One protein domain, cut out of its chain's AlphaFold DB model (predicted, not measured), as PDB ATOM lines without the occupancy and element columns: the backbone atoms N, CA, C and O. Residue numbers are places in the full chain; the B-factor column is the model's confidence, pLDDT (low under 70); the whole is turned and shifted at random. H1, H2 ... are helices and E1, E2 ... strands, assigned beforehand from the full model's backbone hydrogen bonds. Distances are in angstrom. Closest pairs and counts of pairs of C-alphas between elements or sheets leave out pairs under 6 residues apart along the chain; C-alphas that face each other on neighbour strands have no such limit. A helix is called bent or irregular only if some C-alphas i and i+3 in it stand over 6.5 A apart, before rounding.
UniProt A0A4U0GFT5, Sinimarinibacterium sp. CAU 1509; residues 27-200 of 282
ATOM      1  N   CYS A  27     -33.174 -29.286  42.554       83.38
ATOM      2  CA  CYS A  27     -32.271 -30.047  41.674       83.38
ATOM      3  C   CYS A  27     -31.250 -29.194  40.897       83.38
ATOM      4  O   CYS A  27     -30.224 -29.720  40.486       83.38
ATOM      5  N   LEU A  28     -31.516 -27.901  40.675       86.81
ATOM      6  CA  LEU A  28     -30.515 -26.991  40.115       86.81
ATOM      7  C   LEU A  28     -29.431 -26.689  41.151       86.81
ATOM      8  O   LEU A  28     -28.257 -26.673  40.801       86.81
ATOM      9  N   LEU A  29     -29.830 -26.432  42.399       82.88
ATOM     10  CA  LEU A  29     -28.891 -26.198  43.491       82.88
ATOM     11  C   LEU A  29     -28.047 -27.447  43.749       82.88
ATOM     12  O   LEU A  29     -26.830 -27.337  43.695       82.88
ATOM     13  N   ASP A  30     -28.676 -28.614  43.914       77.69
ATOM     14  CA  ASP A  30     -27.977 -29.884  44.146       77.69
ATOM     15  C   ASP A  30     -26.977 -30.186  43.014       77.69
ATOM     16  O   ASP A  30     -25.830 -30.537  43.272       77.69
ATOM     17  N   ALA A  31     -27.379 -30.009  41.748       81.56
ATOM     18  CA  ALA A  31     -26.493 -30.259  40.614       81.56
ATOM     19  C   ALA A  31     -25.324 -29.267  40.555       81.56
ATOM     20  O   ALA A  31     -24.193 -29.654  40.262       81.56
ATOM     21  N   ALA A  32     -25.593 -27.980  40.787       85.69
ATOM     22  CA  ALA A  32     -24.564 -26.949  40.765       85.69
ATOM     23  C   ALA A  32     -23.540 -27.150  41.884       85.69
ATOM     24  O   ALA A  32     -22.341 -27.023  41.640       85.69
ATOM     25  N   ASP A  33     -24.027 -27.523  43.064       79.56
ATOM     26  CA  ASP A  33     -23.217 -27.859  44.223       79.56
ATOM     27  C   ASP A  33     -22.302 -29.050  43.933       79.56
ATOM     28  O   ASP A  33     -21.079 -28.915  43.955       79.56
ATOM     29  N   HIS A  34     -22.899 -30.162  43.497       76.44
ATOM     30  CA  HIS A  34     -22.195 -31.406  43.187       76.44
ATOM     31  C   HIS A  34     -21.114 -31.251  42.107       76.44
ATOM     32  O   HIS A  34     -20.053 -31.867  42.186       76.44
ATOM     33  N   TYR A  35     -21.361 -30.446  41.068       78.19
ATOM     34  CA  TYR A  35     -20.373 -30.216  40.006       78.19
ATOM     35  C   TYR A  35     -19.439 -29.028  40.273       78.19
ATOM     36  O   TYR A  35     -18.599 -28.718  39.424       78.19
ATOM     37  N   GLY A  36     -19.571 -28.355  41.417       77.56
ATOM     38  CA  GLY A  36     -18.723 -27.225  41.775       77.56
ATOM     39  C   GLY A  36     -18.861 -26.029  40.828       77.56
ATOM     40  O   GLY A  36     -17.860 -25.400  40.475       77.56
ATOM     41  N   VAL A  37     -20.084 -25.705  40.400       84.31
ATOM     42  CA  VAL A  37     -20.357 -24.599  39.470       84.31
ATOM     43  C   VAL A  37     -21.298 -23.542  40.050       84.31
ATOM     44  O   VAL A  37     -22.141 -23.805  40.897       84.31
ATOM     45  N   ASP A  38     -21.207 -22.314  39.533       88.31
ATOM     46  CA  ASP A  38     -22.101 -21.220  39.924       88.31
ATOM     47  C   ASP A  38     -23.538 -21.474  39.424       88.31
ATOM     48  O   ASP A  38     -23.846 -21.308  38.236       88.31
ATOM     49  N   TRP A  39     -24.442 -21.830  40.345       90.94
ATOM     50  CA  TRP A  39     -25.851 -22.110  40.042       90.94
ATOM     51  C   TRP A  39     -26.558 -20.953  39.323       90.94
ATOM     52  O   TRP A  39     -27.500 -21.184  38.557       90.94
ATOM     53  N   LYS A  40     -26.111 -19.702  39.513       93.81
ATOM     54  CA  LYS A  40     -26.699 -18.535  38.836       93.81
ATOM     55  C   LYS A  40     -26.437 -18.573  37.335       93.81
ATOM     56  O   LYS A  40     -27.301 -18.179  36.550       93.81
ATOM     57  N   ILE A  41     -25.277 -19.076  36.914       95.12
ATOM     58  CA  ILE A  41     -24.959 -19.225  35.488       95.12
ATOM     59  C   ILE A  41     -25.836 -20.308  34.874       95.12
ATOM     60  O   ILE A  41     -26.438 -20.079  33.827       95.12
ATOM     61  N   VAL A  42     -25.991 -21.440  35.555       96.62
ATOM     62  CA  VAL A  42     -26.869 -22.523  35.096       96.62
ATOM     63  C   VAL A  42     -28.333 -22.058  35.047       96.62
ATOM     64  O   VAL A  42     -29.036 -22.340  34.075       96.62
ATOM     65  N   ARG A  43     -28.794 -21.249  36.014       96.62
ATOM     66  CA  ARG A  43     -30.124 -20.614  35.958       96.62
ATOM     67  C   ARG A  43     -30.263 -19.675  34.760       96.62
ATOM     68  O   ARG A  43     -31.316 -19.666  34.124       96.62
ATOM     69  N   ALA A  44     -29.229 -18.899  34.437       97.12
ATOM     70  CA  ALA A  44     -29.230 -18.021  33.270       97.12
ATOM     71  C   ALA A  44     -29.247 -18.815  31.950       97.12
ATOM     72  O   ALA A  44     -30.001 -18.457  31.047       97.12
ATOM     73  N   ILE A  45     -28.492 -19.916  31.859       98.44
ATOM     74  CA  ILE A  45     -28.549 -20.872  30.739       98.44
ATOM     75  C   ILE A  45     -29.977 -21.400  30.598       98.44
ATOM     76  O   ILE A  45     -30.590 -21.224  29.547       98.44
ATOM     77  N   ARG A  46     -30.567 -21.932  31.675       97.69
ATOM     78  CA  ARG A  46     -31.953 -22.420  31.667       97.69
ATOM     79  C   ARG A  46     -32.950 -21.362  31.185       97.69
ATOM     80  O   ARG A  46     -33.860 -21.672  30.419       97.69
ATOM     81  N   GLN A  47     -32.785 -20.116  31.621       97.50
ATOM     82  CA  GLN A  47     -33.635 -19.003  31.200       97.50
ATOM     83  C   GLN A  47     -33.523 -18.710  29.695       97.50
ATOM     84  O   GLN A  47     -34.513 -18.291  29.092       97.50
ATOM     85  N   VAL A  48     -32.341 -18.899  29.101       98.25
ATOM     86  CA  VAL A  48     -32.110 -18.733  27.658       98.25
ATOM     87  C   VAL A  48     -32.640 -19.919  26.862       98.25
ATOM     88  O   VAL A  48     -33.219 -19.694  25.799       98.25
ATOM     89  N   GLU A  49     -32.464 -21.143  27.363       97.81
ATOM     90  CA  GLU A  49     -32.968 -22.351  26.703       97.81
ATOM     91  C   GLU A  49     -34.495 -22.360  26.642       97.81
ATOM     92  O   GLU A  49     -35.072 -22.696  25.610       97.81
ATOM     93  N   GLY A  50     -35.165 -21.950  27.724       95.50
ATOM     94  CA  GLY A  50     -36.615 -21.735  27.722       95.50
ATOM     95  C   GLY A  50     -37.448 -22.982  27.401       95.50
ATOM     96  O   GLY A  50     -38.628 -22.859  27.076       95.50
ATOM     97  N   GLY A  51     -36.852 -24.174  27.482       96.75
ATOM     98  CA  GLY A  51     -37.557 -25.433  27.296       96.75
ATOM     99  C   GLY A  51     -38.539 -25.709  28.435       96.75
ATOM    100  O   GLY A  51     -38.456 -25.140  29.528       96.75
ATOM    101  N   TRP A  52     -39.439 -26.660  28.196       97.69
ATOM    102  CA  TRP A  52     -40.406 -27.157  29.174       97.69
ATOM    103  C   TRP A  52     -40.325 -28.682  29.299       97.69
ATOM    104  O   TRP A  52     -39.728 -29.365  28.463       97.69
ATOM    105  N   VAL A  53     -40.919 -29.227  30.359       95.81
ATOM    106  CA  VAL A  53     -41.051 -30.678  30.534       95.81
ATOM    107  C   VAL A  53     -41.872 -31.250  29.378       95.81
ATOM    108  O   VAL A  53     -42.946 -30.743  29.064       95.81
ATOM    109  N   GLY A  54     -41.360 -32.282  28.714       96.12
ATOM    110  CA  GLY A  54     -41.951 -32.842  27.497       96.12
ATOM    111  C   GLY A  54     -41.412 -32.235  26.194       96.12
ATOM    112  O   GLY A  54     -41.704 -32.764  25.119       96.12
ATOM    113  N   ALA A  55     -40.614 -31.160  26.240       97.25
ATOM    114  CA  ALA A  55     -40.109 -30.501  25.034       97.25
ATOM    115  C   ALA A  55     -39.180 -31.416  24.222       97.25
ATOM    116  O   ALA A  55     -38.201 -31.953  24.736       97.25
ATOM    117  N   LYS A  56     -39.454 -31.558  22.925       97.69
ATOM    118  CA  LYS A  56     -38.584 -32.246  21.968       97.69
ATOM    119  C   LYS A  56     -38.592 -31.470  20.658       97.69
ATOM    120  O   LYS A  56     -39.518 -31.621  19.861       97.69
ATOM    121  N   LEU A  57     -37.589 -30.625  20.451       96.44
ATOM    122  CA  LEU A  57     -37.512 -29.749  19.282       96.44
ATOM    123  C   LEU A  57     -36.515 -30.303  18.271       96.44
ATOM    124  O   LEU A  57     -35.405 -30.667  18.631       96.44
ATOM    125  N   ARG A  58     -36.920 -30.406  17.002       96.31
ATOM    126  CA  ARG A  58     -36.061 -30.920  15.931       96.31
ATOM    127  C   ARG A  58     -35.197 -29.802  15.355       96.31
ATOM    128  O   ARG A  58     -35.720 -28.775  14.932       96.31
ATOM    129  N   ASN A  59     -33.904 -30.064  15.232       92.50
ATOM    130  CA  ASN A  59     -32.940 -29.182  14.589       92.50
ATOM    131  C   ASN A  59     -32.803 -29.472  13.089       92.50
ATOM    132  O   ASN A  59     -33.085 -30.573  12.606       92.50
ATOM    133  N   ASN A  60     -32.309 -28.487  12.334       92.50
ATOM    134  CA  ASN A  60     -32.124 -28.610  10.881       92.50
ATOM    135  C   ASN A  60     -31.158 -29.740  10.490       92.50
ATOM    136  O   ASN A  60     -31.320 -30.348   9.438       92.50
ATOM    137  N   ASN A  61     -30.186 -30.050  11.351       89.88
ATOM    138  CA  ASN A  61     -29.233 -31.147  11.165       89.88
ATOM    139  C   ASN A  61     -29.794 -32.530  11.566       89.88
ATOM    140  O   ASN A  61     -29.043 -33.498  11.606       89.88
ATOM    141  N   GLY A  62     -31.085 -32.632  11.900       92.62
ATOM    142  CA  GLY A  62     -31.748 -33.887  12.263       92.62
ATOM    143  C   GLY A  62     -31.616 -34.300  13.732       92.62
ATOM    144  O   GLY A  62     -32.269 -35.261  14.133       92.62
ATOM    145  N   THR A  63     -30.835 -33.571  14.536       94.81
ATOM    146  CA  THR A  63     -30.771 -33.769  15.995       94.81
ATOM    147  C   THR A  63     -32.017 -33.222  16.695       94.81
ATOM    148  O   THR A  63     -32.824 -32.518  16.081       94.81
ATOM    149  N   TYR A  64     -32.182 -33.540  17.980       97.38
ATOM    150  CA  TYR A  64     -33.292 -33.042  18.795       97.38
ATOM    151  C   TYR A  64     -32.803 -32.437  20.105       97.38
ATOM    152  O   TYR A  64     -31.955 -33.039  20.756       97.38
ATOM    153  N   ASP A  65     -33.396 -31.326  20.526       97.50
ATOM    154  CA  ASP A  65     -33.173 -30.725  21.839       97.50
ATOM    155  C   ASP A  65     -34.292 -31.134  22.799       97.50
ATOM    156  O   ASP A  65     -35.483 -31.019  22.483       97.50
ATOM    157  N   HIS A  66     -33.904 -31.656  23.963       97.88
ATOM    158  CA  HIS A  66     -34.808 -32.299  24.910       97.88
ATOM    159  C   HIS A  66     -34.960 -31.506  26.200       97.88
ATOM    160  O   HIS A  66     -33.986 -31.096  26.835       97.88
ATOM    161  N   GLY A  67     -36.213 -31.386  26.619       97.31
ATOM    162  CA  GLY A  67     -36.594 -30.970  27.953       97.31
ATOM    163  C   GLY A  67     -36.232 -29.529  28.293       97.31
ATOM    164  O   GLY A  67     -35.915 -28.715  27.417       97.31
ATOM    165  N   PRO A  68     -36.281 -29.200  29.588       96.88
ATOM    166  CA  PRO A  68     -36.173 -27.820  30.029       96.88
ATOM    167  C   PRO A  68     -34.832 -27.124  29.751       96.88
ATOM    168  O   PRO A  68     -34.803 -25.921  29.507       96.88
ATOM    169  N   MET A  69     -33.734 -27.883  29.745       97.62
ATOM    170  CA  MET A  69     -32.379 -27.405  29.429       97.62
ATOM    171  C   MET A  69     -32.017 -27.537  27.938       97.62
ATOM    172  O   MET A  69     -30.865 -27.299  27.582       97.62
ATOM    173  N   GLN A  70     -32.970 -27.957  27.090       98.12
ATOM    174  CA  GLN A  70     -32.796 -28.136  25.641       98.12
ATOM    175  C   GLN A  70     -31.528 -28.921  25.278       98.12
ATOM    176  O   GLN A  70     -30.721 -28.533  24.439       98.12
ATOM    177  N   ILE A  71     -31.349 -30.068  25.932       96.94
ATOM    178  CA  ILE A  71     -30.150 -30.887  25.770       96.94
ATOM    179  C   ILE A  71     -30.222 -31.632  24.441       96.94
ATOM    180  O   ILE A  71     -31.144 -32.418  24.194       96.94
ATOM    181  N   ASN A  72     -29.225 -31.397  23.594       97.31
ATOM    182  CA  ASN A  72     -29.162 -32.000  22.275       97.31
ATOM    183  C   ASN A  72     -28.976 -33.526  22.330       97.31
ATOM    184  O   ASN A  72     -28.229 -34.050  23.159       97.31
ATOM    185  N   SER A  73     -29.587 -34.239  21.385       94.75
ATOM    186  CA  SER A  73     -29.523 -35.698  21.256       94.75
ATOM    187  C   SER A  73     -28.102 -36.243  21.099       94.75
ATOM    188  O   SER A  73     -27.861 -37.397  21.427       94.75
ATOM    189  N   ILE A  74     -27.134 -35.438  20.650       94.19
ATOM    190  CA  ILE A  74     -25.719 -35.845  20.615       94.19
ATOM    191  C   ILE A  74     -25.227 -36.265  22.011       94.19
ATOM    192  O   ILE A  74     -24.477 -37.233  22.130       94.19
ATOM    193  N   TRP A  75     -25.686 -35.597  23.074       92.81
ATOM    194  CA  TRP A  75     -25.318 -35.956  24.444       92.81
ATOM    195  C   TRP A  75     -25.947 -37.273  24.881       92.81
ATOM    196  O   TRP A  75     -25.268 -38.105  25.478       92.81
ATOM    197  N   THR A  76     -27.217 -37.506  24.550       86.12
ATOM    198  CA  THR A  76     -27.913 -38.756  24.904       86.12
ATOM    199  C   THR A  76     -27.356 -39.960  24.160       86.12
ATOM    200  O   THR A  76     -27.422 -41.079  24.658       86.12
ATOM    201  N   GLU A  77     -26.752 -39.735  22.992       89.88
ATOM    202  CA  GLU A  77     -26.052 -40.776  22.246       89.88
ATOM    203  C   GLU A  77     -24.616 -41.035  22.729       89.88
ATOM    204  O   GLU A  77     -24.012 -42.031  22.311       89.88
ATOM    205  N   SER A  78     -24.080 -40.189  23.617       88.19
ATOM    206  CA  SER A  78     -22.718 -40.314  24.144       88.19
ATOM    207  C   SER A  78     -22.535 -41.553  25.027       88.19
ATOM    208  O   SER A  78     -23.460 -42.021  25.696       88.19
ATOM    209  N   ARG A  79     -21.301 -42.071  25.060       86.81
ATOM    210  CA  ARG A  79     -20.921 -43.194  25.930       86.81
ATOM    211  C   ARG A  79     -21.152 -42.872  27.407       86.81
ATOM    212  O   ARG A  79     -21.594 -43.751  28.138       86.81
ATOM    213  N   ASP A  80     -20.892 -41.632  27.813       85.38
ATOM    214  CA  ASP A  80     -20.993 -41.195  29.206       85.38
ATOM    215  C   ASP A  80     -22.431 -41.360  29.719       85.38
ATOM    216  O   ASP A  80     -22.664 -42.129  30.653       85.38
ATOM    217  N   LEU A  81     -23.420 -40.753  29.048       85.38
ATOM    218  CA  LEU A  81     -24.825 -40.842  29.477       85.38
ATOM    219  C   LEU A  81     -25.400 -42.257  29.330       85.38
ATOM    220  O   LEU A  81     -26.151 -42.709  30.196       85.38
ATOM    221  N   LYS A  82     -25.000 -42.988  28.281       85.25
ATOM    222  CA  LYS A  82     -25.396 -44.392  28.097       85.25
ATOM    223  C   LYS A  82     -24.879 -45.290  29.220       85.25
ATOM    224  O   LYS A  82     -25.613 -46.168  29.661       85.25
ATOM    225  N   SER A  83     -23.657 -45.060  29.705       79.94
ATOM    226  CA  SER A  83     -23.037 -45.894  30.748       79.94
ATOM    227  C   SER A  83     -23.757 -45.833  32.097       79.94
ATOM    228  O   SER A  83     -23.718 -46.801  32.850       79.94
ATOM    229  N   VAL A  84     -24.465 -44.734  32.372       75.88
ATOM    230  CA  VAL A  84     -25.264 -44.537  33.595       75.88
ATOM    231  C   VAL A  84     -26.772 -44.706  33.366       75.88
ATOM    232  O   VAL A  84     -27.565 -44.522  34.288       75.88
ATOM    233  N   GLY A  85     -27.189 -45.059  32.146       79.44
ATOM    234  CA  GLY A  85     -28.590 -45.315  31.802       79.44
ATOM    235  C   GLY A  85     -29.477 -44.070  31.689       79.44
ATOM    236  O   GLY A  85     -30.699 -44.190  31.778       79.44
ATOM    237  N   ILE A  86     -28.905 -42.877  31.488       82.25
ATOM    238  CA  ILE A  86     -29.690 -41.653  31.271       82.25
ATOM    239  C   ILE A  86     -30.186 -41.620  29.824       82.25
ATOM    240  O   ILE A  86     -29.406 -41.649  28.873       82.25
ATOM    241  N   THR A  87     -31.505 -41.529  29.655       86.81
ATOM    242  CA  THR A  87     -32.162 -41.533  28.341       86.81
ATOM    243  C   THR A  87     -32.659 -40.145  27.939       86.81
ATOM    244  O   THR A  87     -32.898 -39.277  28.780       86.81
ATOM    245  N   ALA A  88     -32.904 -39.949  26.640       90.69
ATOM    246  CA  ALA A  88     -33.527 -38.727  26.132       90.69
ATOM    247  C   ALA A  88     -34.910 -38.458  26.749       90.69
ATOM    248  O   ALA A  88     -35.239 -37.308  27.023       90.69
ATOM    249  N   ASN A  89     -35.698 -39.505  27.022       90.25
ATOM    250  CA  ASN A  89     -36.989 -39.359  27.699       90.25
ATOM    251  C   ASN A  89     -36.808 -38.911  29.152       90.25
ATOM    252  O   ASN A  89     -37.515 -38.012  29.589       90.25
ATOM    253  N   ALA A  90     -35.824 -39.458  29.875       84.56
ATOM    254  CA  ALA A  90     -35.541 -39.029  31.244       84.56
ATOM    255  C   ALA A  90     -35.192 -37.532  31.309       84.56
ATOM    256  O   ALA A  90     -35.691 -36.829  32.182       84.56
ATOM    257  N   ILE A  91     -34.393 -37.030  30.362       90.31
ATOM    258  CA  ILE A  91     -34.061 -35.599  30.243       90.31
ATOM    259  C   ILE A  91     -35.274 -34.763  29.825       90.31
ATOM    260  O   ILE A  91     -35.479 -33.658  30.324       90.31
ATOM    261  N   ARG A  92     -36.071 -35.270  28.882       95.12
ATOM    262  CA  ARG A  92     -37.257 -34.585  28.369       95.12
ATOM    263  C   ARG A  92     -38.312 -34.399  29.459       95.12
ATOM    264  O   ARG A  92     -38.882 -33.315  29.565       95.12
ATOM    265  N   ASP A  93     -38.578 -35.454  30.221       90.81
ATOM    266  CA  ASP A  93     -39.770 -35.582  31.063       90.81
ATOM    267  C   ASP A  93     -39.522 -35.230  32.536       90.81
ATOM    268  O   ASP A  93     -40.476 -35.105  33.299       90.81
ATOM    269  N   SER A  94     -38.265 -35.028  32.941       86.31
ATOM    270  CA  SER A  94     -37.912 -34.614  34.299       86.31
ATOM    271  C   SER A  94     -37.066 -33.352  34.284       86.31
ATOM    272  O   SER A  94     -35.965 -33.304  33.731       86.31
ATOM    273  N   GLU A  95     -37.572 -32.320  34.953       89.50
ATOM    274  CA  GLU A  95     -36.835 -31.078  35.148       89.50
ATOM    275  C   GLU A  95     -35.568 -31.284  35.989       89.50
ATOM    276  O   GLU A  95     -34.533 -30.695  35.676       89.50
ATOM    277  N   CYS A  96     -35.603 -32.185  36.973       85.38
ATOM    278  CA  CYS A  96     -34.415 -32.574  37.731       85.38
ATOM    279  C   CYS A  96     -33.359 -33.220  36.835       85.38
ATOM    280  O   CYS A  96     -32.215 -32.770  36.841       85.38
ATOM    281  N   THR A  97     -33.726 -34.208  36.012       83.38
ATOM    282  CA  THR A  97     -32.773 -34.839  35.081       83.38
ATOM    283  C   THR A  97     -32.178 -33.829  34.118       83.38
ATOM    284  O   THR A  97     -30.972 -33.846  33.882       83.38
ATOM    285  N   ALA A  98     -32.994 -32.913  33.596       90.25
ATOM    286  CA  ALA A  98     -32.496 -31.856  32.733       90.25
ATOM    287  C   ALA A  98     -31.485 -30.955  33.454       90.25
ATOM    288  O   ALA A  98     -30.423 -30.701  32.892       90.25
ATOM    289  N   TYR A  99     -31.762 -30.507  34.685       92.06
ATOM    290  CA  TYR A  99     -30.804 -29.707  35.453       92.06
ATOM    291  C   TYR A  99     -29.502 -30.462  35.715       92.06
ATOM    292  O   TYR A  99     -28.436 -29.909  35.460       92.06
ATOM    293  N   TRP A 100     -29.566 -31.718  36.149       87.62
ATOM    294  CA  TRP A 100     -28.373 -32.519  36.421       87.62
ATOM    295  C   TRP A 100     -27.515 -32.731  35.172       87.62
ATOM    296  O   TRP A 100     -26.323 -32.426  35.182       87.62
ATOM    297  N   VAL A 101     -28.114 -33.165  34.061       91.00
ATOM    298  CA  VAL A 101     -27.370 -33.406  32.814       91.00
ATOM    299  C   VAL A 101     -26.889 -32.095  32.188       91.00
ATOM    300  O   VAL A 101     -25.758 -32.018  31.716       91.00
ATOM    301  N   GLY A 102     -27.707 -31.042  32.204       95.69
ATOM    302  CA  GLY A 102     -27.319 -29.727  31.690       95.69
ATOM    303  C   GLY A 102     -26.164 -29.119  32.488       95.69
ATOM    304  O   GLY A 102     -25.222 -28.578  31.913       95.69
ATOM    305  N   THR A 103     -26.183 -29.275  33.811       93.06
ATOM    306  CA  THR A 103     -25.090 -28.816  34.679       93.06
ATOM    307  C   THR A 103     -23.824 -29.635  34.460       93.06
ATOM    308  O   THR A 103     -22.748 -29.054  34.358       93.06
ATOM    309  N   TRP A 104     -23.941 -30.954  34.285       91.56
ATOM    310  CA  TRP A 104     -22.822 -31.820  33.908       91.56
ATOM    311  C   TRP A 104     -22.167 -31.373  32.588       91.56
ATOM    312  O   TRP A 104     -20.947 -31.236  32.522       91.56
ATOM    313  N   ILE A 105     -22.962 -31.064  31.555       94.38
ATOM    314  CA  ILE A 105     -22.452 -30.517  30.282       94.38
ATOM    315  C   ILE A 105     -21.726 -29.189  30.517       94.38
ATOM    316  O   ILE A 105     -20.622 -28.986  30.010       94.38
ATOM    317  N   TYR A 106     -22.324 -28.286  31.295       94.75
ATOM    318  CA  TYR A 106     -21.706 -27.001  31.614       94.75
ATOM    319  C   TYR A 106     -20.378 -27.166  32.367       94.75
ATOM    320  O   TYR A 106     -19.399 -26.517  32.009       94.75
ATOM    321  N   ALA A 107     -20.315 -28.063  33.352       88.69
ATOM    322  CA  ALA A 107     -19.109 -28.345  34.125       88.69
ATOM    323  C   ALA A 107     -17.973 -28.888  33.243       88.69
ATOM    324  O   ALA A 107     -16.836 -28.438  33.363       88.69
ATOM    325  N   ARG A 108     -18.282 -29.765  32.279       89.06
ATOM    326  CA  ARG A 108     -17.309 -30.214  31.266       89.06
ATOM    327  C   ARG A 108     -16.758 -29.067  30.434       89.06
ATOM    328  O   ARG A 108     -15.562 -29.000  30.169       89.06
ATOM    329  N   GLU A 109     -17.630 -28.165  30.000       91.31
ATOM    330  CA  GLU A 109     -17.203 -27.004  29.224       91.31
ATOM    331  C   GLU A 109     -16.427 -25.992  30.071       91.31
ATOM    332  O   GLU A 109     -15.539 -25.324  29.547       91.31
ATOM    333  N   LEU A 110     -16.707 -25.913  31.373       87.81
ATOM    334  CA  LEU A 110     -15.937 -25.129  32.335       87.81
ATOM    335  C   LEU A 110     -14.523 -25.676  32.501       87.81
ATOM    336  O   LEU A 110     -13.558 -24.910  32.436       87.81
ATOM    337  N   ALA A 111     -14.409 -26.992  32.635       81.44
ATOM    338  CA  ALA A 111     -13.140 -27.692  32.709       81.44
ATOM    339  C   ALA A 111     -12.298 -27.481  31.445       81.44
ATOM    340  O   ALA A 111     -11.183 -26.955  31.510       81.44
ATOM    341  N   ALA A 112     -12.891 -27.727  30.274       83.25
ATOM    342  CA  ALA A 112     -12.253 -27.501  28.979       83.25
ATOM    343  C   ALA A 112     -11.911 -26.020  28.713       83.25
ATOM    344  O   ALA A 112     -11.019 -25.708  27.919       83.25
ATOM    345  N   ALA A 113     -12.624 -25.086  29.349       85.62
ATOM    346  CA  ALA A 113     -12.351 -23.656  29.273       85.62
ATOM    347  C   ALA A 113     -11.268 -23.180  30.256       85.62
ATOM    348  O   ALA A 113     -10.942 -21.993  30.232       85.62
ATOM    349  N   GLY A 114     -10.706 -24.062  31.092       77.81
ATOM    350  CA  GLY A 114      -9.723 -23.693  32.113       77.81
ATOM    351  C   GLY A 114     -10.324 -22.849  33.240       77.81
ATOM    352  O   GLY A 114      -9.653 -21.964  33.764       77.81
ATOM    353  N   GLY A 115     -11.603 -23.062  33.565       77.75
ATOM    354  CA  GLY A 115     -12.317 -22.306  34.599       77.75
ATOM    355  C   GLY A 115     -12.957 -20.996  34.122       77.75
ATOM    356  O   GLY A 115     -13.635 -20.332  34.907       77.75
ATOM    357  N   ASP A 116     -12.823 -20.619  32.843       86.44
ATOM    358  CA  ASP A 116     -13.549 -19.465  32.295       86.44
ATOM    359  C   ASP A 116     -15.046 -19.785  32.147       86.44
ATOM    360  O   ASP A 116     -15.517 -20.335  31.148       86.44
ATOM    361  N   ARG A 117     -15.802 -19.374  33.166       88.75
ATOM    362  CA  ARG A 117     -17.257 -19.516  33.288       88.75
ATOM    363  C   ARG A 117     -18.062 -18.969  32.111       88.75
ATOM    364  O   ARG A 117     -19.106 -19.535  31.776       88.75
ATOM    365  N   TRP A 118     -17.607 -17.881  31.490       94.25
ATOM    366  CA  TRP A 118     -18.338 -17.211  30.417       94.25
ATOM    367  C   TRP A 118     -18.045 -17.878  29.082       94.25
ATOM    368  O   TRP A 118     -18.971 -18.110  28.301       94.25
ATOM    369  N   LYS A 119     -16.792 -18.269  28.850       93.94
ATOM    370  CA  LYS A 119     -16.438 -19.128  27.718       93.94
ATOM    371  C   LYS A 119     -17.169 -20.470  27.802       93.94
ATOM    372  O   LYS A 119     -17.757 -20.898  26.812       93.94
ATOM    373  N   ALA A 120     -17.225 -21.086  28.979       94.44
ATOM    374  CA  ALA A 120     -17.989 -22.310  29.212       94.44
ATOM    375  C   ALA A 120     -19.481 -22.137  28.893       94.44
ATOM    376  O   ALA A 120     -20.073 -22.966  28.206       94.44
ATOM    377  N   ALA A 121     -20.082 -21.018  29.316       96.62
ATOM    378  CA  ALA A 121     -21.494 -20.737  29.059       96.62
ATOM    379  C   ALA A 121     -21.788 -20.563  27.562       96.62
ATOM    380  O   ALA A 121     -22.824 -21.011  27.085       96.62
ATOM    381  N   GLY A 122     -20.882 -19.947  26.797       97.50
ATOM    382  CA  GLY A 122     -21.001 -19.908  25.338       97.50
ATOM    383  C   GLY A 122     -20.825 -21.288  24.695       97.50
ATOM    384  O   GLY A 122     -21.598 -21.664  23.809       97.50
ATOM    385  N   ASN A 123     -19.848 -22.060  25.178       97.12
ATOM    386  CA  ASN A 123     -19.547 -23.402  24.683       97.12
ATOM    387  C   ASN A 123     -20.669 -24.412  24.936       97.12
ATOM    388  O   ASN A 123     -20.828 -25.307  24.109       97.12
ATOM    389  N   TYR A 124     -21.447 -24.246  26.014       97.50
ATOM    390  CA  TYR A 124     -22.633 -25.061  26.307       97.50
ATOM    391  C   TYR A 124     -23.533 -25.198  25.071       97.50
ATOM    392  O   TYR A 124     -23.994 -26.288  24.745       97.50
ATOM    393  N   HIS A 125     -23.725 -24.091  24.347       96.25
ATOM    394  CA  HIS A 125     -24.501 -24.076  23.116       96.25
ATOM    395  C   HIS A 125     -23.663 -24.410  21.876       96.25
ATOM    396  O   HIS A 125     -24.089 -25.188  21.022       96.25
ATOM    397  N   SER A 126     -22.489 -23.786  21.714       95.31
ATOM    398  CA  SER A 126     -21.628 -24.034  20.553       95.31
ATOM    399  C   SER A 126     -20.214 -23.493  20.746       95.31
ATOM    400  O   SER A 126     -20.022 -22.390  21.252       95.31
ATOM    401  N   LYS A 127     -19.213 -24.215  20.228       95.62
ATOM    402  CA  LYS A 127     -17.814 -23.745  20.142       95.62
ATOM    403  C   LYS A 127     -17.536 -22.910  18.888       95.62
ATOM    404  O   LYS A 127     -16.488 -22.282  18.780       95.62
ATOM    405  N   THR A 128     -18.462 -22.872  17.927       96.12
ATOM    406  CA  THR A 128     -18.312 -22.052  16.721       96.12
ATOM    407  C   THR A 128     -18.447 -20.566  17.088       96.12
ATOM    408  O   THR A 128     -19.505 -20.183  17.598       96.12
ATOM    409  N   PRO A 129     -17.461 -19.697  16.773       96.81
ATOM    410  CA  PRO A 129     -17.386 -18.336  17.319       96.81
ATOM    411  C   PRO A 129     -18.672 -17.508  17.188       96.81
ATOM    412  O   PRO A 129     -19.126 -16.897  18.153       96.81
ATOM    413  N   LYS A 130     -19.317 -17.544  16.016       97.44
ATOM    414  CA  LYS A 130     -20.560 -16.801  15.752       97.44
ATOM    415  C   LYS A 130     -21.723 -17.242  16.652       97.44
ATOM    416  O   LYS A 130     -22.462 -16.398  17.158       97.44
ATOM    417  N   TYR A 131     -21.920 -18.550  16.821       96.50
ATOM    418  CA  TYR A 131     -23.024 -19.094  17.619       96.50
ATOM    419  C   TYR A 131     -22.739 -18.959  19.113       96.50
ATOM    420  O   TYR A 131     -23.616 -18.518  19.854       96.50
ATOM    421  N   HIS A 132     -21.492 -19.220  19.509       97.38
ATOM    422  CA  HIS A 132     -20.983 -19.000  20.857       97.38
ATOM    423  C   HIS A 132     -21.279 -17.578  21.341       97.38
ATOM    424  O   HIS A 132     -21.946 -17.388  22.353       97.38
ATOM    425  N   GLN A 133     -20.809 -16.561  20.610       97.75
ATOM    426  CA  GLN A 133     -20.907 -15.164  21.046       97.75
ATOM    427  C   GLN A 133     -22.360 -14.696  21.134       97.75
ATOM    428  O   GLN A 133     -22.745 -14.031  22.098       97.75
ATOM    429  N   ARG A 134     -23.191 -15.080  20.155       98.25
ATOM    430  CA  ARG A 134     -24.623 -14.758  20.160       98.25
ATOM    431  C   ARG A 134     -25.326 -15.378  21.363       98.25
ATOM    432  O   ARG A 134     -26.166 -14.722  21.975       98.25
ATOM    433  N   TYR A 135     -25.023 -16.635  21.671       98.25
ATOM    434  CA  TYR A 135     -25.617 -17.329  22.804       98.25
ATOM    435  C   TYR A 135     -25.128 -16.750  24.136       98.25
ATOM    436  O   TYR A 135     -25.943 -16.376  24.976       98.25
ATOM    437  N   LEU A 136     -23.818 -16.552  24.287       98.00
ATOM    438  CA  LEU A 136     -23.215 -15.957  25.478       98.00
ATOM    439  C   LEU A 136     -23.805 -14.577  25.802       98.00
ATOM    440  O   LEU A 136     -24.088 -14.288  26.962       98.00
ATOM    441  N   ALA A 137     -24.044 -13.738  24.791       97.94
ATOM    442  CA  ALA A 137     -24.696 -12.444  24.989       97.94
ATOM    443  C   ALA A 137     -26.103 -12.588  25.600       97.94
ATOM    444  O   ALA A 137     -26.462 -11.829  26.499       97.94
ATOM    445  N   LYS A 138     -26.881 -13.593  25.168       98.50
ATOM    446  CA  LYS A 138     -28.192 -13.895  25.765       98.50
ATOM    447  C   LYS A 138     -28.055 -14.370  27.208       98.50
ATOM    448  O   LYS A 138     -28.817 -13.913  28.052       98.50
ATOM    449  N   VAL A 139     -27.086 -15.242  27.497       98.19
ATOM    450  CA  VAL A 139     -26.856 -15.748  28.861       98.19
ATOM    451  C   VAL A 139     -26.457 -14.611  29.795       98.19
ATOM    452  O   VAL A 139     -27.028 -14.492  30.873       98.19
ATOM    453  N   LYS A 140     -25.554 -13.720  29.374       97.00
ATOM    454  CA  LYS A 140     -25.182 -12.531  30.157       97.00
ATOM    455  C   LYS A 140     -26.372 -11.601  30.390       97.00
ATOM    456  O   LYS A 140     -26.559 -11.138  31.509       97.00
ATOM    457  N   ALA A 141     -27.214 -11.378  29.379       97.50
ATOM    458  CA  ALA A 141     -28.430 -10.580  29.532       97.50
ATOM    459  C   ALA A 141     -29.443 -11.232  30.496       97.50
ATOM    460  O   ALA A 141     -30.040 -10.544  31.324       97.50
ATOM    461  N   ALA A 142     -29.614 -12.555  30.426       96.56
ATOM    462  CA  ALA A 142     -30.464 -13.304  31.348       96.56
ATOM    463  C   ALA A 142     -29.918 -13.254  32.782       96.56
ATOM    464  O   ALA A 142     -30.672 -12.949  33.703       96.56
ATOM    465  N   TYR A 143     -28.612 -13.469  32.963       95.62
ATOM    466  CA  TYR A 143     -27.939 -13.319  34.253       95.62
ATOM    467  C   TYR A 143     -28.171 -11.917  34.814       95.62
ATOM    468  O   TYR A 143     -28.573 -11.776  35.965       95.62
ATOM    469  N   GLN A 144     -27.995 -10.887  33.980       95.44
ATOM    470  CA  GLN A 144     -28.153  -9.509  34.415       95.44
ATOM    471  C   GLN A 144     -29.566  -9.209  34.909       95.44
ATOM    472  O   GLN A 144     -29.756  -8.580  35.950       95.44
ATOM    473  N   LYS A 145     -30.565  -9.702  34.174       95.12
ATOM    474  CA  LYS A 145     -31.976  -9.560  34.533       95.12
ATOM    475  C   LYS A 145     -32.320 -10.274  35.843       95.12
ATOM    476  O   LYS A 145     -33.154  -9.778  36.591       95.12
ATOM    477  N   LEU A 146     -31.721 -11.438  36.093       91.50
ATOM    478  CA  LEU A 146     -32.023 -12.274  37.255       91.50
ATOM    479  C   LEU A 146     -31.267 -11.842  38.520       91.50
ATOM    480  O   LEU A 146     -31.806 -11.964  39.615       91.50
ATOM    481  N   PHE A 147     -30.025 -11.368  38.379       91.06
ATOM    482  CA  PHE A 147     -29.087 -11.241  39.500       91.06
ATOM    483  C   PHE A 147     -28.345  -9.897  39.580       91.06
ATOM    484  O   PHE A 147     -27.597  -9.689  40.533       91.06
ATOM    485  N   GLY A 148     -28.535  -8.977  38.629       91.44
ATOM    486  CA  GLY A 148     -27.858  -7.675  38.625       91.44
ATOM    487  C   GLY A 148     -26.550  -7.674  37.832       91.44
ATOM    488  O   GLY A 148     -26.480  -8.235  36.750       91.44
ATOM    489  N   ALA A 149     -25.509  -6.982  38.293       89.75
ATOM    490  CA  ALA A 149     -24.280  -6.838  37.504       89.75
ATOM    491  C   ALA A 149     -23.659  -8.202  37.138       89.75
ATOM    492  O   ALA A 149     -23.564  -9.099  37.971       89.75
ATOM    493  N   VAL A 150     -23.229  -8.345  35.882       86.38
ATOM    494  CA  VAL A 150     -22.508  -9.528  35.393       86.38
ATOM    495  C   VAL A 150     -21.073  -9.467  35.930       86.38
ATOM    496  O   VAL A 150     -20.378  -8.504  35.596       86.38
ATOM    497  N   PRO A 151     -20.608 -10.448  36.728       82.94
ATOM    498  CA  PRO A 151     -19.242 -10.452  37.248       82.94
ATOM    499  C   PRO A 151     -18.200 -10.386  36.126       82.94
ATOM    500  O   PRO A 151     -18.315 -11.089  35.114       82.94
ATOM    501  N   ALA A 152     -17.203  -9.520  36.314       71.75
ATOM    502  CA  ALA A 152     -16.118  -9.304  35.359       71.75
ATOM    503  C   ALA A 152     -15.085 -10.442  35.378       71.75
ATOM    504  O   ALA A 152     -14.382 -10.653  34.391       71.75
ATOM    505  N   ASP A 153     -15.013 -11.176  36.483       66.00
ATOM    506  CA  ASP A 153     -14.006 -12.172  36.793       66.00
ATOM    507  C   ASP A 153     -14.532 -13.611  36.717       66.00
ATOM    508  O   ASP A 153     -15.720 -13.916  36.877       66.00
ATOM    509  N   ALA A 154     -13.589 -14.526  36.487       54.66
ATOM    510  CA  ALA A 154     -13.756 -15.939  36.765       54.66
ATOM    511  C   ALA A 154     -13.731 -16.133  38.288       54.66
ATOM    512  O   ALA A 154     -12.763 -16.655  38.833       54.66
ATOM    513  N   VAL A 155     -14.775 -15.674  38.995       49.69
ATOM    514  CA  VAL A 155     -14.928 -16.019  40.414       49.69
ATOM    515  C   VAL A 155     -14.858 -17.537  40.509       49.69
ATOM    516  O   VAL A 155     -15.318 -18.278  39.633       49.69
ATOM    517  N   THR A 156     -14.247 -18.025  41.559       45.03
ATOM    518  CA  THR A 156     -14.152 -19.441  41.798       45.03
ATOM    519  C   THR A 156     -15.391 -19.825  42.640       45.03
ATOM    520  O   THR A 156     -15.720 -19.150  43.615       45.03
ATOM    521  N   TYR A 157     -16.194 -20.814  42.222       46.09
ATOM    522  CA  TYR A 157     -17.358 -21.283  43.008       46.09
ATOM    523  C   TYR A 157     -16.856 -22.233  44.080       46.09
ATOM    524  O   TYR A 157     -16.421 -23.312  43.707       46.09
ATOM    525  N   ASP A 158     -16.787 -21.829  45.348       40.50
ATOM    526  CA  ASP A 158     -16.238 -22.671  46.425       40.50
ATOM    527  C   ASP A 158     -17.223 -23.812  46.718       40.50
ATOM    528  O   ASP A 158     -18.303 -23.525  47.238       40.50
ATOM    529  N   PRO A 159     -16.946 -25.058  46.288       46.84
ATOM    530  CA  PRO A 159     -17.852 -26.154  46.576       46.84
ATOM    531  C   PRO A 159     -17.737 -26.520  48.063       46.84
ATOM    532  O   PRO A 159     -16.655 -26.389  48.643       46.84
ATOM    533  N   PRO A 160     -18.811 -27.002  48.703       42.41
ATOM    534  CA  PRO A 160     -18.709 -27.594  50.023       42.41
ATOM    535  C   PRO A 160     -17.725 -28.761  49.973       42.41
ATOM    536  O   PRO A 160     -17.821 -29.650  49.132       42.41
ATOM    537  N   VAL A 161     -16.756 -28.744  50.879       40.91
ATOM    538  CA  VAL A 161     -15.785 -29.823  51.028       40.91
ATOM    539  C   VAL A 161     -16.430 -30.900  51.912       40.91
ATOM    540  O   VAL A 161     -16.809 -30.599  53.042       40.91
ATOM    541  N   ASP A 162     -16.525 -32.132  51.392       49.75
ATOM    542  CA  ASP A 162     -16.922 -33.395  52.066       49.75
ATOM    543  C   ASP A 162     -18.377 -33.911  51.874       49.75
ATOM    544  O   ASP A 162     -19.025 -34.439  52.780       49.75
ATOM    545  N   ASP A 163     -18.901 -33.817  50.653       57.78
ATOM    546  CA  ASP A 163     -20.241 -34.254  50.220       57.78
ATOM    547  C   ASP A 163     -20.271 -35.619  49.490       57.78
ATOM    548  O   ASP A 163     -21.318 -36.277  49.424       57.78
ATOM    549  N   ASN A 164     -19.121 -36.127  49.030       56.62
ATOM    550  CA  ASN A 164     -19.002 -37.458  48.412       56.62
ATOM    551  C   ASN A 164     -19.535 -38.595  49.308       56.62
ATOM    552  O   ASN A 164     -20.145 -39.546  48.810       56.62
ATOM    553  N   VAL A 165     -19.359 -38.489  50.631       57.16
ATOM    554  CA  VAL A 165     -19.891 -39.454  51.611       57.16
ATOM    555  C   VAL A 165     -21.414 -39.319  51.754       57.16
ATOM    556  O   VAL A 165     -22.122 -40.326  51.873       57.16
ATOM    557  N   ALA A 166     -21.941 -38.093  51.695       64.81
ATOM    558  CA  ALA A 166     -23.370 -37.816  51.816       64.81
ATOM    559  C   ALA A 166     -24.158 -38.337  50.602       64.81
ATOM    560  O   ALA A 166     -25.164 -39.033  50.779       64.81
ATOM    561  N   TYR A 167     -23.674 -38.092  49.379       67.44
ATOM    562  CA  TYR A 167     -24.299 -38.613  48.159       67.44
ATOM    563  C   TYR A 167     -24.164 -40.134  48.040       67.44
ATOM    564  O   TYR A 167     -25.151 -40.807  47.738       67.44
ATOM    565  N   ALA A 168     -23.003 -40.709  48.376       64.00
ATOM    566  CA  ALA A 168     -22.840 -42.165  48.408       64.00
ATOM    567  C   ALA A 168     -23.856 -42.836  49.346       64.00
ATOM    568  O   ALA A 168     -24.417 -43.878  49.003       64.00
ATOM    569  N   LYS A 169     -24.141 -42.223  50.504       71.94
ATOM    570  CA  LYS A 169     -25.167 -42.694  51.442       71.94
ATOM    571  C   LYS A 169     -26.586 -42.515  50.891       71.94
ATOM    572  O   LYS A 169     -27.381 -43.448  50.982       71.94
ATOM    573  N   ARG A 170     -26.891 -41.367  50.272       76.88
ATOM    574  CA  ARG A 170     -28.177 -41.098  49.589       76.88
ATOM    575  C   ARG A 170     -28.480 -42.154  48.518       76.88
ATOM    576  O   ARG A 170     -29.620 -42.589  48.382       76.88
ATOM    577  N   CYS A 171     -27.450 -42.639  47.831       77.69
ATOM    578  CA  CYS A 171     -27.574 -43.607  46.743       77.69
ATOM    579  C   CYS A 171     -27.685 -45.075  47.153       77.69
ATOM    580  O   CYS A 171     -27.880 -45.929  46.287       77.69
ATOM    581  N   GLN A 172     -27.611 -45.389  48.448       77.44
ATOM    582  CA  GLN A 172     -27.843 -46.752  48.937       77.44
ATOM    583  C   GLN A 172     -29.332 -47.128  48.900       77.44
ATOM    584  O   GLN A 172     -29.666 -48.288  48.666       77.44
ATOM    585  N   THR A 173     -30.230 -46.155  49.084       74.19
ATOM    586  CA  THR A 173     -31.690 -46.349  49.048       74.19
ATOM    587  C   THR A 173     -32.382 -45.149  48.385       74.19
ATOM    588  O   THR A 173     -32.985 -44.333  49.088       74.19
ATOM    589  N   PRO A 174     -32.278 -44.999  47.053       73.56
ATOM    590  CA  PRO A 174     -32.784 -43.818  46.368       73.56
ATOM    591  C   PRO A 174     -34.319 -43.810  46.310       73.56
ATOM    592  O   PRO A 174     -34.949 -44.808  45.950       73.56
ATOM    593  N   THR A 175     -34.931 -42.663  46.605       76.94
ATOM    594  CA  THR A 175     -36.290 -42.359  46.133       76.94
ATOM    595  C   THR A 175     -36.300 -42.220  44.598       76.94
ATOM    596  O   THR A 175     -35.231 -42.116  43.991       76.94
ATOM    597  N   PRO A 176     -37.467 -42.191  43.923       71.12
ATOM    598  CA  PRO A 176     -37.521 -41.977  42.473       71.12
ATOM    599  C   PRO A 176     -36.771 -40.724  41.988       71.12
ATOM    600  O   PRO A 176     -36.120 -40.782  40.946       71.12
ATOM    601  N   ASP A 177     -36.794 -39.632  42.758       62.59
ATOM    602  CA  ASP A 177     -36.052 -38.405  42.435       62.59
ATOM    603  C   ASP A 177     -34.541 -38.558  42.689       62.59
ATOM    604  O   ASP A 177     -33.718 -37.985  41.970       62.59
ATOM    605  N   ASP A 178     -34.153 -39.392  43.658       70.88
ATOM    606  CA  ASP A 178     -32.747 -39.668  43.969       70.88
ATOM    607  C   ASP A 178     -32.068 -40.550  42.921       70.88
ATOM    608  O   ASP A 178     -30.850 -40.492  42.787       70.88
ATOM    609  N   VAL A 179     -32.815 -41.347  42.146       73.56
ATOM    610  CA  VAL A 179     -32.228 -42.197  41.089       73.56
ATOM    611  C   VAL A 179     -31.381 -41.356  40.132       73.56
ATOM    612  O   VAL A 179     -30.261 -41.732  39.792       73.56
ATOM    613  N   VAL A 180     -31.883 -40.184  39.754       67.06
ATOM    614  CA  VAL A 180     -31.213 -39.263  38.831       67.06
ATOM    615  C   VAL A 180     -30.010 -38.595  39.489       67.06
ATOM    616  O   VAL A 180     -28.949 -38.519  38.872       67.06
ATOM    617  N   VAL A 181     -30.151 -38.171  40.749       71.00
ATOM    618  CA  VAL A 181     -29.041 -37.648  41.565       71.00
ATOM    619  C   VAL A 181     -27.910 -38.677  41.620       71.00
ATOM    620  O   VAL A 181     -26.746 -38.346  41.423       71.00
ATOM    621  N   CYS A 182     -28.248 -39.952  41.789       77.12
ATOM    622  CA  CYS A 182     -27.285 -41.042  41.888       77.12
ATOM    623  C   CYS A 182     -26.642 -41.432  40.557       77.12
ATOM    624  O   CYS A 182     -25.450 -41.740  40.520       77.12
ATOM    625  N   GLN A 183     -27.388 -41.380  39.453       76.50
ATOM    626  CA  GLN A 183     -26.828 -41.541  38.108       76.50
ATOM    627  C   GLN A 183     -25.880 -40.388  37.760       76.50
ATOM    628  O   GLN A 183     -24.814 -40.610  37.188       76.50
ATOM    629  N   ALA A 184     -26.234 -39.163  38.140       68.88
ATOM    630  CA  ALA A 184     -25.413 -37.981  37.918       68.88
ATOM    631  C   ALA A 184     -24.164 -37.946  38.822       68.88
ATOM    632  O   ALA A 184     -23.080 -37.566  38.370       68.88
ATOM    633  N   TRP A 185     -24.275 -38.443  40.054       71.00
ATOM    634  CA  TRP A 185     -23.128 -38.738  40.912       71.00
ATOM    635  C   TRP A 185     -22.232 -39.837  40.316       71.00
ATOM    636  O   TRP A 185     -21.010 -39.755  40.372       71.00
ATOM    637  N   ALA A 186     -22.789 -40.848  39.643       70.75
ATOM    638  CA  ALA A 186     -21.966 -41.800  38.896       70.75
ATOM    639  C   ALA A 186     -21.236 -41.138  37.706       70.75
ATOM    640  O   ALA A 186     -20.086 -41.485  37.442       70.75
ATOM    641  N   LEU A 187     -21.848 -40.148  37.038       68.00
ATOM    642  CA  LEU A 187     -21.196 -39.360  35.979       68.00
ATOM    643  C   LEU A 187     -20.048 -38.482  36.486       68.00
ATOM    644  O   LEU A 187     -19.111 -38.224  35.728       68.00
ATOM    645  N   SER A 188     -20.080 -38.009  37.738       65.00
ATOM    646  CA  SER A 188     -18.936 -37.250  38.257       65.00
ATOM    647  C   SER A 188     -17.701 -38.119  38.421       65.00
ATOM    648  O   SER A 188     -16.614 -37.580  38.315       65.00
ATOM    649  N   ARG A 189     -17.816 -39.450  38.544       65.62
ATOM    650  CA  ARG A 189     -16.634 -40.332  38.520       65.62
ATOM    651  C   ARG A 189     -15.887 -40.286  37.192       65.62
ATOM    652  O   ARG A 189     -14.664 -40.321  37.196       65.62
ATOM    653  N   SER A 190     -16.594 -40.180  36.063       57.62
ATOM    654  CA  SER A 190     -15.940 -40.025  34.754       57.62
ATOM    655  C   SER A 190     -15.393 -38.615  34.520       57.62
ATOM    656  O   SER A 190     -14.574 -38.430  33.628       57.62
ATOM    657  N   LEU A 191     -15.841 -37.629  35.308       60.03
ATOM    658  CA  LEU A 191     -15.298 -36.265  35.333       60.03
ATOM    659  C   LEU A 191     -14.331 -36.012  36.501       60.03
ATOM    660  O   LEU A 191     -13.815 -34.903  36.615       60.03
ATOM    661  N   GLY A 192     -14.104 -37.010  37.362       56.69
ATOM    662  CA  GLY A 192     -13.543 -36.822  38.700       56.69
ATOM    663  C   GLY A 192     -12.165 -36.183  38.658       56.69
ATOM    664  O   GLY A 192     -11.962 -35.140  39.256       56.69
ATOM    665  N   GLU A 193     -11.268 -36.704  37.820       56.47
ATOM    666  CA  GLU A 193      -9.916 -36.152  37.659       56.47
ATOM    667  C   GLU A 193      -9.900 -34.718  37.104       56.47
ATOM    668  O   GLU A 193      -8.958 -33.962  37.344       56.47
ATOM    669  N   GLU A 194     -10.905 -34.334  36.311       54.91
ATOM    670  CA  GLU A 194     -10.979 -33.003  35.708       54.91
ATOM    671  C   GLU A 194     -11.513 -31.978  36.709       54.91
ATOM    672  O   GLU A 194     -10.940 -30.894  36.837       54.91
ATOM    673  N   ILE A 195     -12.544 -32.359  37.469       53.94
ATOM    674  CA  ILE A 195     -13.075 -31.577  38.589       53.94
ATOM    675  C   ILE A 195     -12.001 -31.433  39.675       53.94
ATOM    676  O   ILE A 195     -11.703 -30.309  40.073       53.94
ATOM    677  N   ASP A 196     -11.330 -32.520  40.061       52.47
ATOM    678  CA  ASP A 196     -10.244 -32.507  41.045       52.47
ATOM    679  C   ASP A 196      -9.083 -31.621  40.580       52.47
ATOM    680  O   ASP A 196      -8.520 -30.869  41.375       52.47
ATOM    681  N   ARG A 197      -8.736 -31.635  39.284       57.12
ATOM    682  CA  ARG A 197      -7.716 -30.739  38.714       57.12
ATOM    683  C   ARG A 197      -8.145 -29.273  38.776       57.12
ATOM    684  O   ARG A 197      -7.329 -28.425  39.136       57.12
ATOM    685  N   MET A 198      -9.397 -28.964  38.435       52.81
ATOM    686  CA  MET A 198      -9.942 -27.603  38.538       52.81
ATOM    687  C   MET A 198      -9.971 -27.106  39.988       52.81
ATOM    688  O   MET A 198      -9.640 -25.950  40.245       52.81
ATOM    689  N   GLN A 199     -10.349 -27.975  40.925       52.16
ATOM    690  CA  GLN A 199     -10.419 -27.674  42.355       52.16
ATOM    691  C   GLN A 199      -9.018 -27.562  42.978       52.16
ATOM    692  O   GLN A 199      -8.758 -26.639  43.746       52.16
ATOM    693  N   SER A 200      -8.070 -28.416  42.587       47.00
ATOM    694  CA  SER A 200      -6.686 -28.397  43.091       47.00
ATOM    695  C   SER A 200      -5.879 -27.205  42.568       47.00
ATOM    696  O   SER A 200      -5.036 -26.676  43.286       47.00
TER     697      SER A 200
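What this domain is: This is residues 27 to 200 of the 282 residues of a protein of Sinimarinibacterium sp. CAU 1509 (UniProt A0A4U0GFT5). The long helix H6 runs through the middle of a rounded body, with H1, H7 and the arm H10a packed on it; H2 and H8 cross on one side and the helical hairpin of H9 and H10a lies on the other. The small hairpin E1 and E2, with H3 and H5 next to it, makes one edge, and the loose stretch 148 to 163 runs round the outside from H8 to H9. The 174 printed residues hold H1, H2, E1, E2, then H3 to H10, with the two strands antiparallel: mostly helix. The whole is compact, with a radius of gyration of the C-alphas of 15.4 A and spans of 44 by 38 by 27 A.

Where its parts are: H1, residues 27 to 34, begins at C-alpha 27 (-32.271, -30.047, 41.674). H2 is residues 39 to 49, 15.1 A long; E1 is 56 to 58 and E2 64 to 66. The short H3, 73 to 76, H4, 79 to 83, and H5, 88 to 93, follow. H6, 95 to 112, is 25.6 A long and begins at (-36.835, -31.078, 35.148); H7, 117 to 125, is 13.3 A; H8, 129 to 147, is 26.1 A. H9 is 164 to 170. H10, 176 to 200, was assigned as one helix by its hydrogen bonds but is bent, with C-alphas 190 and 193 7.7 A apart: arm H10a, 176 to 190, is 23.0 A long, and arm H10b, 193 to 200, ends at C-alpha 200 (-6.686, -28.397, 43.091).

How they stand to each other: The hub, H6, touches H1 with residues 96 to 104 alone, closest at the C-alphas of Trp 100 and Ala 31, 5.1 A. It touches H10a at a shallow tilt of 13 degrees, the same way, closest at the C-alphas of Thr 97 and Val 180, 6.0 A. H7 touches H6 at a steep tilt of 61 degrees, Ala 120 to Leu 110, 4.7 A between C-alphas. H8 touches H2, C-alphas of Tyr 143 and Ala 44, 5.0 A. H9 touches H10a, C-alphas of Tyr 167 and Trp 185, 7.3 A. H4 and H10a only just touch, with 3 pairs of C-alphas within 8 A. The hairpin E1 and E2 has N 57 and O 65 within hydrogen-bond range, 3.0 A. C-alphas of Arg 92 in H5 and His 66 in E2 are 4.8 A apart; those of Ser 73 in H3 and Tyr 64 in E2, 5.2 A. Every O i to N i+4 pair is within range in H1, H2, H4, H5, H6, H8, H9 and H10b, 4 of 5 in H7 and 7 of 11 in H10a; H3 is too short for such a pair.

The domain as a whole: The C-alphas farthest apart, Lys 130 and Thr 173, are 45.9 A apart. The printed part has no cut, and the link H8 to H9, 16 residues, is long. Mean pLDDT of the printed part is 83.2; residues 153 to 168, 177, 180, 184 and 187 to 200 are under 70.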